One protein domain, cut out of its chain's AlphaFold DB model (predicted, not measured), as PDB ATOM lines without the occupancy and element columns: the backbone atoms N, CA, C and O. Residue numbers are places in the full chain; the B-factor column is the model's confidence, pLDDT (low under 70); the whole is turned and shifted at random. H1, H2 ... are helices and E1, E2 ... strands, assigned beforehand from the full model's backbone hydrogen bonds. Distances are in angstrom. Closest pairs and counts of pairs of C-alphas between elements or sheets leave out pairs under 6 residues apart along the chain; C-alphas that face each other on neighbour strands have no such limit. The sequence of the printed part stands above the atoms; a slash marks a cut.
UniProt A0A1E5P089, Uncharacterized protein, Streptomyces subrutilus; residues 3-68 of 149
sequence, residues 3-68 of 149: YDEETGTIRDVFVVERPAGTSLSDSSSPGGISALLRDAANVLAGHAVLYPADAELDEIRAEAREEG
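This is residues 3 to 68 of the 149 residues of an uncharacterized protein of Streptomyces subrutilus (UniProt A0A1E5P089). A small, twisted antiparallel sheet, E3, E4 and E5, runs on through E5 into E6, which pairs with E2 in a two-stranded ribbon; from this loose body two arms stick out, residues 4 to 10 and, in H1, residues 58 to 68. The printed part has 66 residues, with six named strands followed by one named helix, and its class is mixed. The sheet's order is E3, E4, E5, a meander, each strand the antiparallel neighbour of the one before. The whole is loose, with a radius of gyration of the C-alphas of 15.2 A, and flat, spanning 42 by 36 by 19 A.

E3, residues 23 to 26, and E4, residues 33 to 38, form a hairpin at 131 degrees; N 23 and O 38 are 2.8 A apart. E4 and E5, residues 44 to 47, form another at 126 degrees; N 37 and O 46 are 2.8 A apart. The sheet is only just strongly twisted, with C-alphas up to 4.2 A off its best plane. E5 runs on into E6, residues 49 to 52, at 30 degrees. E6 is antiparallel to E2, residues 14 to 17, at 149 degrees; N 15 and O 51 are 2.8 A apart. E1, residues 9 to 11, pairs with no named strand and runs on into E2 at 67 degrees. H1, residues 57 to 68, is not on the sheet of E3, E4 and E5; 6 of its 8 O i to N i+4 pairs are within hydrogen-bond range.

E1 begins at C-alpha 9, (6.477, 0.159, -50.655). E4 measures 11.7 A, E6 10.2 A and H1 16.0 A, ending at C-alpha 68, (30.883, 21.643, -45.490).

The two farthest C-alphas, of Val 43 and Glu 66, are 42.4 A apart. The printed part has no cut and no long link. Residues 55 to 68 are under 70 in pLDDT.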
ATOM      1  N   TYR A   3      11.036   3.232 -54.899       89.06
ATOM      2  CA  TYR A   3      10.235   2.016 -54.807       89.06
ATOM      3  C   TYR A   3      11.101   0.882 -54.263       89.06
ATOM      4  O   TYR A   3      12.225   0.688 -54.721       89.06
ATOM      5  N   ASP A   4      10.583   0.167 -53.275       88.62
ATOM      6  CA  ASP A   4      11.201  -1.020 -52.700       88.62
ATOM      7  C   ASP A   4      10.444  -2.252 -53.206       88.62
ATOM      8  O   ASP A   4       9.299  -2.489 -52.819       88.62
ATOM      9  N   GLU A   5      11.078  -3.019 -54.095       91.62
ATOM     10  CA  GLU A   5      10.479  -4.203 -54.718       91.62
ATOM     11  C   GLU A   5      10.222  -5.341 -53.720       91.62
ATOM     12  O   GLU A   5       9.282  -6.110 -53.913       91.62
ATOM     13  N   GLU A   6      11.017  -5.444 -52.649       89.69
ATOM     14  CA  GLU A   6      10.900  -6.517 -51.654       89.69
ATOM     15  C   GLU A   6       9.670  -6.313 -50.766       89.69
ATOM     16  O   GLU A   6       8.953  -7.261 -50.441       89.69
ATOM     17  N   THR A   7       9.397  -5.061 -50.399       87.31
ATOM     18  CA  THR A   7       8.259  -4.714 -49.536       87.31
ATOM     19  C   THR A   7       7.043  -4.195 -50.305       87.31
ATOM     20  O   THR A   7       5.967  -4.061 -49.722       87.31
ATOM     21  N   GLY A   8       7.188  -3.890 -51.599       91.94
ATOM     22  CA  GLY A   8       6.155  -3.250 -52.417       91.94
ATOM     23  C   GLY A   8       5.822  -1.825 -51.968       91.94
ATOM     24  O   GLY A   8       4.725  -1.333 -52.238       91.94
ATOM     25  N   THR A   9       6.728  -1.166 -51.236       88.69
ATOM     26  CA  THR A   9       6.477   0.159 -50.655       88.69
ATOM     27  C   THR A   9       7.074   1.277 -51.496       88.69
ATOM     28  O   THR A   9       8.134   1.146 -52.104       88.69
ATOM     29  N   ILE A  10       6.385   2.416 -51.509       89.81
ATOM     30  CA  ILE A  10       6.891   3.666 -52.072       89.81
ATOM     31  C   ILE A  10       7.331   4.552 -50.912       89.81
ATOM     32  O   ILE A  10       6.586   4.751 -49.952       89.81
ATOM     33  N   ARG A  11       8.546   5.090 -51.006       86.94
ATOM     34  CA  ARG A  11       9.114   6.030 -50.043       86.94
ATOM     35  C   ARG A  11       9.339   7.378 -50.705       86.94
ATOM     36  O   ARG A  11      10.094   7.499 -51.673       86.94
ATOM     37  N   ASP A  12       8.723   8.391 -50.124       88.94
ATOM     38  CA  ASP A  12       8.896   9.790 -50.485       88.94
ATOM     39  C   ASP A  12       9.325  10.593 -49.263       88.94
ATOM     40  O   ASP A  12       9.008  10.244 -48.124       88.94
ATOM     41  N   VAL A  13      10.092  11.652 -49.509       89.31
ATOM     42  CA  VAL A  13      10.563  12.561 -48.464       89.31
ATOM     43  C   VAL A  13       9.719  13.823 -48.544       89.31
ATOM     44  O   VAL A  13       9.595  14.418 -49.614       89.31
ATOM     45  N   PHE A  14       9.156  14.221 -47.409       89.25
ATOM     46  CA  PHE A  14       8.345  15.425 -47.280       89.25
ATOM     47  C   PHE A  14       8.840  16.267 -46.105       89.25
ATOM     48  O   PHE A  14       9.250  15.728 -45.074       89.25
ATOM     49  N   VAL A  15       8.758  17.586 -46.254       91.38
ATOM     50  CA  VAL A  15       8.806  18.523 -45.131       91.38
ATOM     51  C   VAL A  15       7.426  18.531 -44.479       91.38
ATOM     52  O   VAL A  15       6.404  18.570 -45.165       91.38
ATOM     53  N   VAL A  16       7.390  18.454 -43.151       93.75
ATOM     54  CA  VAL A  16       6.143  18.375 -42.386       93.75
ATOM     55  C   VAL A  16       5.902  19.689 -41.664       93.75
ATOM     56  O   VAL A  16       6.697  20.078 -40.808       93.75
ATOM     57  N   GLU A  17       4.769  20.323 -41.940       93.06
ATOM     58  CA  GLU A  17       4.287  21.478 -41.188       93.06
ATOM     59  C   GLU A  17       3.154  21.055 -40.247       93.06
ATOM     60  O   GLU A  17       2.235  20.315 -40.615       93.06
ATOM     61  N   ARG A  18       3.225  21.525 -38.998       95.31
ATOM     62  CA  ARG A  18       2.188  21.292 -37.992       95.31
ATOM     63  C   ARG A  18       2.093  22.450 -36.994       95.31
ATOM     64  O   ARG A  18       3.114  23.080 -36.709       95.31
ATOM     65  N   PRO A  19       0.917  22.684 -36.385       94.69
ATOM     66  CA  PRO A  19       0.772  23.656 -35.309       94.69
ATOM     67  C   PRO A  19       1.674  23.343 -34.111       94.69
ATOM     68  O   PRO A  19       1.867  22.180 -33.731       94.69
ATOM     69  N   ALA A  20       2.187  24.391 -33.468       94.38
ATOM     70  CA  ALA A  20       2.942  24.255 -32.229       94.38
ATOM     71  C   ALA A  20       2.101  23.559 -31.141       94.38
ATOM     72  O   ALA A  20       0.891  23.750 -31.051       94.38
ATOM     73  N   GLY A  21       2.753  22.742 -30.309       93.00
ATOM     74  CA  GLY A  21       2.080  21.975 -29.255       93.00
ATOM     75  C   GLY A  21       1.391  20.689 -29.726       93.00
ATOM     76  O   GLY A  21       0.829  19.979 -28.897       93.00
ATOM     77  N   THR A  22       1.468  20.360 -31.020       96.00
ATOM     78  CA  THR A  22       1.053  19.051 -31.547       96.00
ATOM     79  C   THR A  22       2.257  18.139 -31.791       96.00
ATOM     80  O   THR A  22       3.384  18.608 -31.991       96.00
ATOM     81  N   SER A  23       2.030  16.827 -31.777       95.69
ATOM     82  CA  SER A  23       2.987  15.785 -32.156       95.69
ATOM     83  C   SER A  23       2.420  14.908 -33.273       95.69
ATOM     84  O   SER A  23       1.219  14.893 -33.509       95.69
ATOM     85  N   LEU A  24       3.281  14.200 -34.003       95.81
ATOM     86  CA  LEU A  24       2.829  13.191 -34.959       95.81
ATOM     87  C   LEU A  24       2.562  11.876 -34.215       95.81
ATOM     88  O   LEU A  24       3.244  11.577 -33.236       95.81
ATOM     89  N   SER A  25       1.586  11.100 -34.681       95.06
ATOM     90  CA  SER A  25       1.252   9.799 -34.097       95.06
ATOM     91  C   SER A  25       2.223   8.727 -34.562       95.06
ATOM     92  O   SER A  25       2.608   8.714 -35.732       95.06
ATOM     93  N   ASP A  26       2.509   7.763 -33.697       92.94
ATOM     94  CA  ASP A  26       3.232   6.555 -34.082       92.94
ATOM     95  C   ASP A  26       2.478   5.788 -35.177       92.94
ATOM     96  O   ASP A  26       1.244   5.724 -35.193       92.94
ATOM     97  N   SER A  27       3.229   5.212 -36.111       89.06
ATOM     98  CA  SER A  27       2.687   4.265 -37.080       89.06
ATOM     99  C   SER A  27       2.669   2.858 -36.486       89.06
ATOM    100  O   SER A  27       3.499   2.503 -35.652       89.06
ATOM    101  N   SER A  28       1.762   2.011 -36.970       85.88
ATOM    102  CA  SER A  28       1.834   0.565 -36.729       85.88
ATOM    103  C   SER A  28       3.018  -0.089 -37.451       85.88
ATOM    104  O   SER A  28       3.409  -1.204 -37.115       85.88
ATOM    105  N   SER A  29       3.577   0.581 -38.463       83.62
ATOM    106  CA  SER A  29       4.795   0.144 -39.138       83.62
ATOM    107  C   SER A  29       6.016   0.420 -38.250       83.62
ATOM    108  O   SER A  29       6.164   1.549 -37.775       83.62
ATOM    109  N   PRO A  30       6.917  -0.559 -38.047       84.50
ATOM    110  CA  PRO A  30       8.096  -0.383 -37.204       84.50
ATOM    111  C   PRO A  30       8.927   0.845 -37.593       84.50
ATOM    112  O   PRO A  30       9.299   1.008 -38.753       84.50
ATOM    113  N   GLY A  31       9.212   1.707 -36.612       80.69
ATOM    114  CA  GLY A  31      10.009   2.926 -36.801       80.69
ATOM    115  C   GLY A  31       9.332   4.023 -37.631       80.69
ATOM    116  O   GLY A  31       9.964   5.036 -37.921       80.69
ATOM    117  N   GLY A  32       8.070   3.831 -38.024       86.38
ATOM    118  CA  GLY A  32       7.300   4.797 -38.790       86.38
ATOM    119  C   GLY A  32       6.537   5.772 -37.901       86.38
ATOM    120  O   GLY A  32       6.068   5.433 -36.817       86.38
ATOM    121  N   ILE A  33       6.340   6.976 -38.419       90.88
ATOM    122  CA  ILE A  33       5.458   7.992 -37.852       90.88
ATOM    123  C   ILE A  33       4.368   8.270 -38.895       90.88
ATOM    124  O   ILE A  33       4.651   8.281 -40.092       90.88
ATOM    125  N   SER A  34       3.122   8.462 -38.466       92.25
ATOM    126  CA  SER A  34       2.012   8.823 -39.355       92.25
ATOM    127  C   SER A  34       1.778  10.336 -39.389       92.25
ATOM    128  O   SER A  34       2.086  11.049 -38.435       92.25
ATOM    129  N   ALA A  35       1.145  10.825 -40.457       94.31
ATOM    130  CA  ALA A  35       0.769  12.235 -40.607       94.31
ATOM    131  C   ALA A  35      -0.362  12.693 -39.658       94.31
ATOM    132  O   ALA A  35      -0.789  13.844 -39.718       94.31
ATOM    133  N   LEU A  36      -0.874  11.812 -38.794       95.69
ATOM    134  CA  LEU A  36      -1.922  12.144 -37.835       95.69
ATOM    135  C   LEU A  36      -1.349  12.949 -36.672       95.69
ATOM    136  O   LEU A  36      -0.421  12.499 -36.001       95.69
ATOM    137  N   LEU A  37      -1.945  14.104 -36.394       97.25
ATOM    138  CA  LEU A  37      -1.530  14.984 -35.309       97.25
ATOM    139  C   LEU A  37      -2.238  14.647 -34.000       97.25
ATOM    140  O   LEU A  37      -3.452  14.450 -33.965       97.25
ATOM    141  N   ARG A  38      -1.474  14.640 -32.913       97.31
ATOM    142  CA  ARG A  38      -1.926  14.486 -31.530       97.31
ATOM    143  C   ARG A  38      -1.674  15.780 -30.773       97.31
ATOM    144  O   ARG A  38      -0.658  16.433 -31.001       97.31
ATOM    145  N   ASP A  39      -2.578  16.154 -29.882       96.69
ATOM    146  CA  ASP A  39      -2.330  17.236 -28.932       96.69
ATOM    147  C   ASP A  39      -1.510  16.759 -27.717       96.69
ATOM    148  O   ASP A  39      -1.107  15.597 -27.615       96.69
ATOM    149  N   ALA A  40      -1.270  17.663 -26.764       95.00
ATOM    150  CA  ALA A  40      -0.546  17.356 -25.531       95.00
ATOM    151  C   ALA A  40      -1.247  16.309 -24.640       95.00
ATOM    152  O   ALA A  40      -0.595  15.685 -23.805       95.00
ATOM    153  N   ALA A  41      -2.556  16.106 -24.811       96.25
ATOM    154  CA  ALA A  41      -3.333  15.082 -24.122       96.25
ATOM    155  C   ALA A  41      -3.414  13.766 -24.922       96.25
ATOM    156  O   ALA A  41      -4.131  12.848 -24.523       96.25
ATOM    157  N   ASN A  42      -2.667  13.651 -26.028       94.00
ATOM    158  CA  ASN A  42      -2.661  12.513 -26.946       94.00
ATOM    159  C   ASN A  42      -4.008  12.266 -27.665       94.00
ATOM    160  O   ASN A  42      -4.292  11.160 -28.147       94.00
ATOM    161  N   VAL A  43      -4.847  13.296 -27.773       96.62
ATOM    162  CA  VAL A  43      -6.104  13.268 -28.529       96.62
ATOM    163  C   VAL A  43      -5.821  13.613 -29.991       96.62
ATOM    164  O   VAL A  43      -4.959  14.438 -30.286       96.62
ATOM    165  N   LEU A  44      -6.518  12.955 -30.926       96.56
ATOM    166  CA  LEU A  44      -6.384  13.232 -32.359       96.56
ATOM    167  C   LEU A  44      -6.834  14.670 -32.655       96.56
ATOM    168  O   LEU A  44      -8.015  14.990 -32.541       96.56
ATOM    169  N   ALA A  45      -5.884  15.512 -33.050       95.94
ATOM    170  CA  ALA A  45      -6.090  16.930 -33.320       95.94
ATOM    171  C   ALA A  45      -6.284  17.230 -34.818       95.94
ATOM    172  O   ALA A  45      -6.847  18.264 -35.168       95.94
ATOM    173  N   GLY A  46      -5.831  16.341 -35.712       95.62
ATOM    174  CA  GLY A  46      -5.989  16.511 -37.156       95.62
ATOM    175  C   GLY A  46      -4.916  15.801 -37.976       95.62
ATOM    176  O   GLY A  46      -4.440  14.733 -37.598       95.62
ATOM    177  N   HIS A  47      -4.538  16.414 -39.098       96.06
ATOM    178  CA  HIS A  47      -3.524  15.918 -40.032       96.06
ATOM    179  C   HIS A  47      -2.451  16.985 -40.255       96.06
ATOM    180  O   HIS A  47      -2.756  18.177 -40.260       96.06
ATOM    181  N   ALA A  48      -1.207  16.554 -40.440       95.69
ATOM    182  CA  ALA A  48      -0.107  17.425 -40.822       95.69
ATOM    183  C   ALA A  48      -0.169  17.775 -42.313       95.69
ATOM    184  O   ALA A  48      -0.672  16.990 -43.123       95.69
ATOM    185  N   VAL A  49       0.381  18.934 -42.671       95.12
ATOM    186  CA  VAL A  49       0.576  19.325 -44.070       95.12
ATOM    187  C   VAL A  49       1.952  18.834 -44.512       95.12
ATOM    188  O   VAL A  49       2.932  18.980 -43.780       95.12
ATOM    189  N   LEU A  50       2.012  18.203 -45.685       92.56
ATOM    190  CA  LEU A  50       3.226  17.613 -46.243       92.56
ATOM    191  C   LEU A  50       3.618  18.366 -47.514       92.56
ATOM    192  O   LEU A  50       2.842  18.392 -48.471       92.56
ATOM    193  N   TYR A  51       4.821  18.932 -47.535       88.06
ATOM    194  CA  TYR A  51       5.388  19.600 -48.705       88.06
ATOM    195  C   TYR A  51       6.460  18.720 -49.345       88.06
ATOM    196  O   TYR A  51       7.291  18.161 -48.621       88.06
ATOM    197  N   PRO A  52       6.447  18.549 -50.678       88.81
ATOM    198  CA  PRO A  52       7.489  17.815 -51.379       88.81
ATOM    199  C   PRO A  52       8.879  18.372 -51.040       88.81
ATOM    200  O   PRO A  52       9.114  19.579 -51.085       88.81
ATOM    201  N   ALA A  53       9.794  17.490 -50.642       81.62
ATOM    202  CA  ALA A  53      11.138  17.870 -50.211       81.62
ATOM    203  C   ALA A  53      11.976  18.546 -51.313       81.62
ATOM    204  O   ALA A  53      12.866  19.336 -51.015       81.62
ATOM    205  N   ASP A  54      11.695  18.235 -52.572       74.88
ATOM    206  CA  ASP A  54      12.343  18.775 -53.769       74.88
ATOM    207  C   ASP A  54      12.062  20.266 -54.011       74.88
ATOM    208  O   ASP A  54      12.839  20.913 -54.704       74.88
ATOM    209  N   ALA A  55      11.008  20.835 -53.420       58.62
ATOM    210  CA  ALA A  55      10.666  22.245 -53.611       58.62
ATOM    211  C   ALA A  55      11.429  23.216 -52.683       58.62
ATOM    212  O   ALA A  55      11.605  24.374 -53.046       58.62
ATOM    213  N   GLU A  56      11.894  22.767 -51.509       55.19
ATOM    214  CA  GLU A  56      12.496  23.648 -50.481       55.19
ATOM    215  C   GLU A  56      13.831  23.139 -49.906       55.19
ATOM    216  O   GLU A  56      14.615  23.926 -49.370       55.19
ATOM    217  N   LEU A  57      14.153  21.841 -50.013       53.34
ATOM    218  CA  LEU A  57      15.427  21.334 -49.487       53.34
ATOM    219  C   LEU A  57      16.614  21.624 -50.397       53.34
ATOM    220  O   LEU A  57      17.736  21.546 -49.908       53.34
ATOM    221  N   ASP A  58      16.424  21.950 -51.675       52.84
ATOM    222  CA  ASP A  58      17.555  22.280 -52.550       52.84
ATOM    223  C   ASP A  58      18.247  23.580 -52.115       52.84
ATOM    224  O   ASP A  58      19.476  23.645 -52.143       52.84
ATOM    225  N   GLU A  59      17.503  24.560 -51.592       55.84
ATOM    226  CA  GLU A  59      18.063  25.801 -51.039       55.84
ATOM    227  C   GLU A  59      18.728  25.568 -49.669       55.84
ATOM    228  O   GLU A  59      19.887  25.937 -49.476       55.84
ATOM    229  N   ILE A  60      18.075  24.837 -48.754       55.03
ATOM    230  CA  ILE A  60      18.633  24.503 -47.425       55.03
ATOM    231  C   ILE A  60      19.871  23.592 -47.550       55.03
ATOM    232  O   ILE A  60      20.855  23.725 -46.817       55.03
ATOM    233  N   ARG A  61      19.860  22.650 -48.501       56.09
ATOM    234  CA  ARG A  61      20.984  21.744 -48.773       56.09
ATOM    235  C   ARG A  61      22.105  22.439 -49.540       56.09
ATOM    236  O   ARG A  61      23.252  22.023 -49.378       56.09
ATOM    237  N   ALA A  62      21.812  23.459 -50.350       55.78
ATOM    238  CA  ALA A  62      22.826  24.308 -50.971       55.78
ATOM    239  C   ALA A  62      23.553  25.164 -49.919       55.78
ATOM    240  O   ALA A  62      24.785  25.176 -49.913       55.78
ATOM    241  N   GLU A  63      22.821  25.764 -48.978       53.91
ATOM    242  CA  GLU A  63      23.383  26.563 -47.879       53.91
ATOM    243  C   GLU A  63      24.255  25.705 -46.937       53.91
ATOM    244  O   GLU A  63      25.393  26.057 -46.627       53.91
ATOM    245  N   ALA A  64      23.815  24.483 -46.610       55.31
ATOM    246  CA  ALA A  64      24.614  23.530 -45.831       55.31
ATOM    247  C   ALA A  64      25.871  23.006 -46.568       55.31
ATOM    248  O   ALA A  64      26.795  22.479 -45.937       55.31
ATOM    249  N   ARG A  65      25.937  23.109 -47.906       53.44
ATOM    250  CA  ARG A  65      27.074  22.609 -48.703       53.44
ATOM    251  C   ARG A  65      28.222  23.612 -48.805       53.44
ATOM    252  O   ARG A  65      29.360  23.175 -48.997       53.44
ATOM    253  N   GLU A  66      27.964  24.910 -48.646       51.69
ATOM    254  CA  GLU A  66      29.037  25.907 -48.535       51.69
ATOM    255  C   GLU A  66      29.791  25.783 -47.203       51.69
ATOM    256  O   GLU A  66      31.021  25.852 -47.187       51.69
ATOM    257  N   GLU A  67      29.101  25.457 -46.108       48.72
ATOM    258  CA  GLU A  67      29.728  25.273 -44.789       48.72
ATOM    259  C   GLU A  67      30.548  23.965 -44.674       48.72
ATOM    260  O   GLU A  67      31.475  23.845 -43.869       48.72
ATOM    261  N   GLY A  68      30.262  22.973 -45.526       46.50
ATOM    262  CA  GLY A  68      30.883  21.643 -45.490       46.50
ATOM    263  C   GLY A  68      32.254  21.513 -46.169       46.50
ATOM    264  O   GLY A  68      32.891  20.463 -46.055       46.50
TER     265      GLY A  68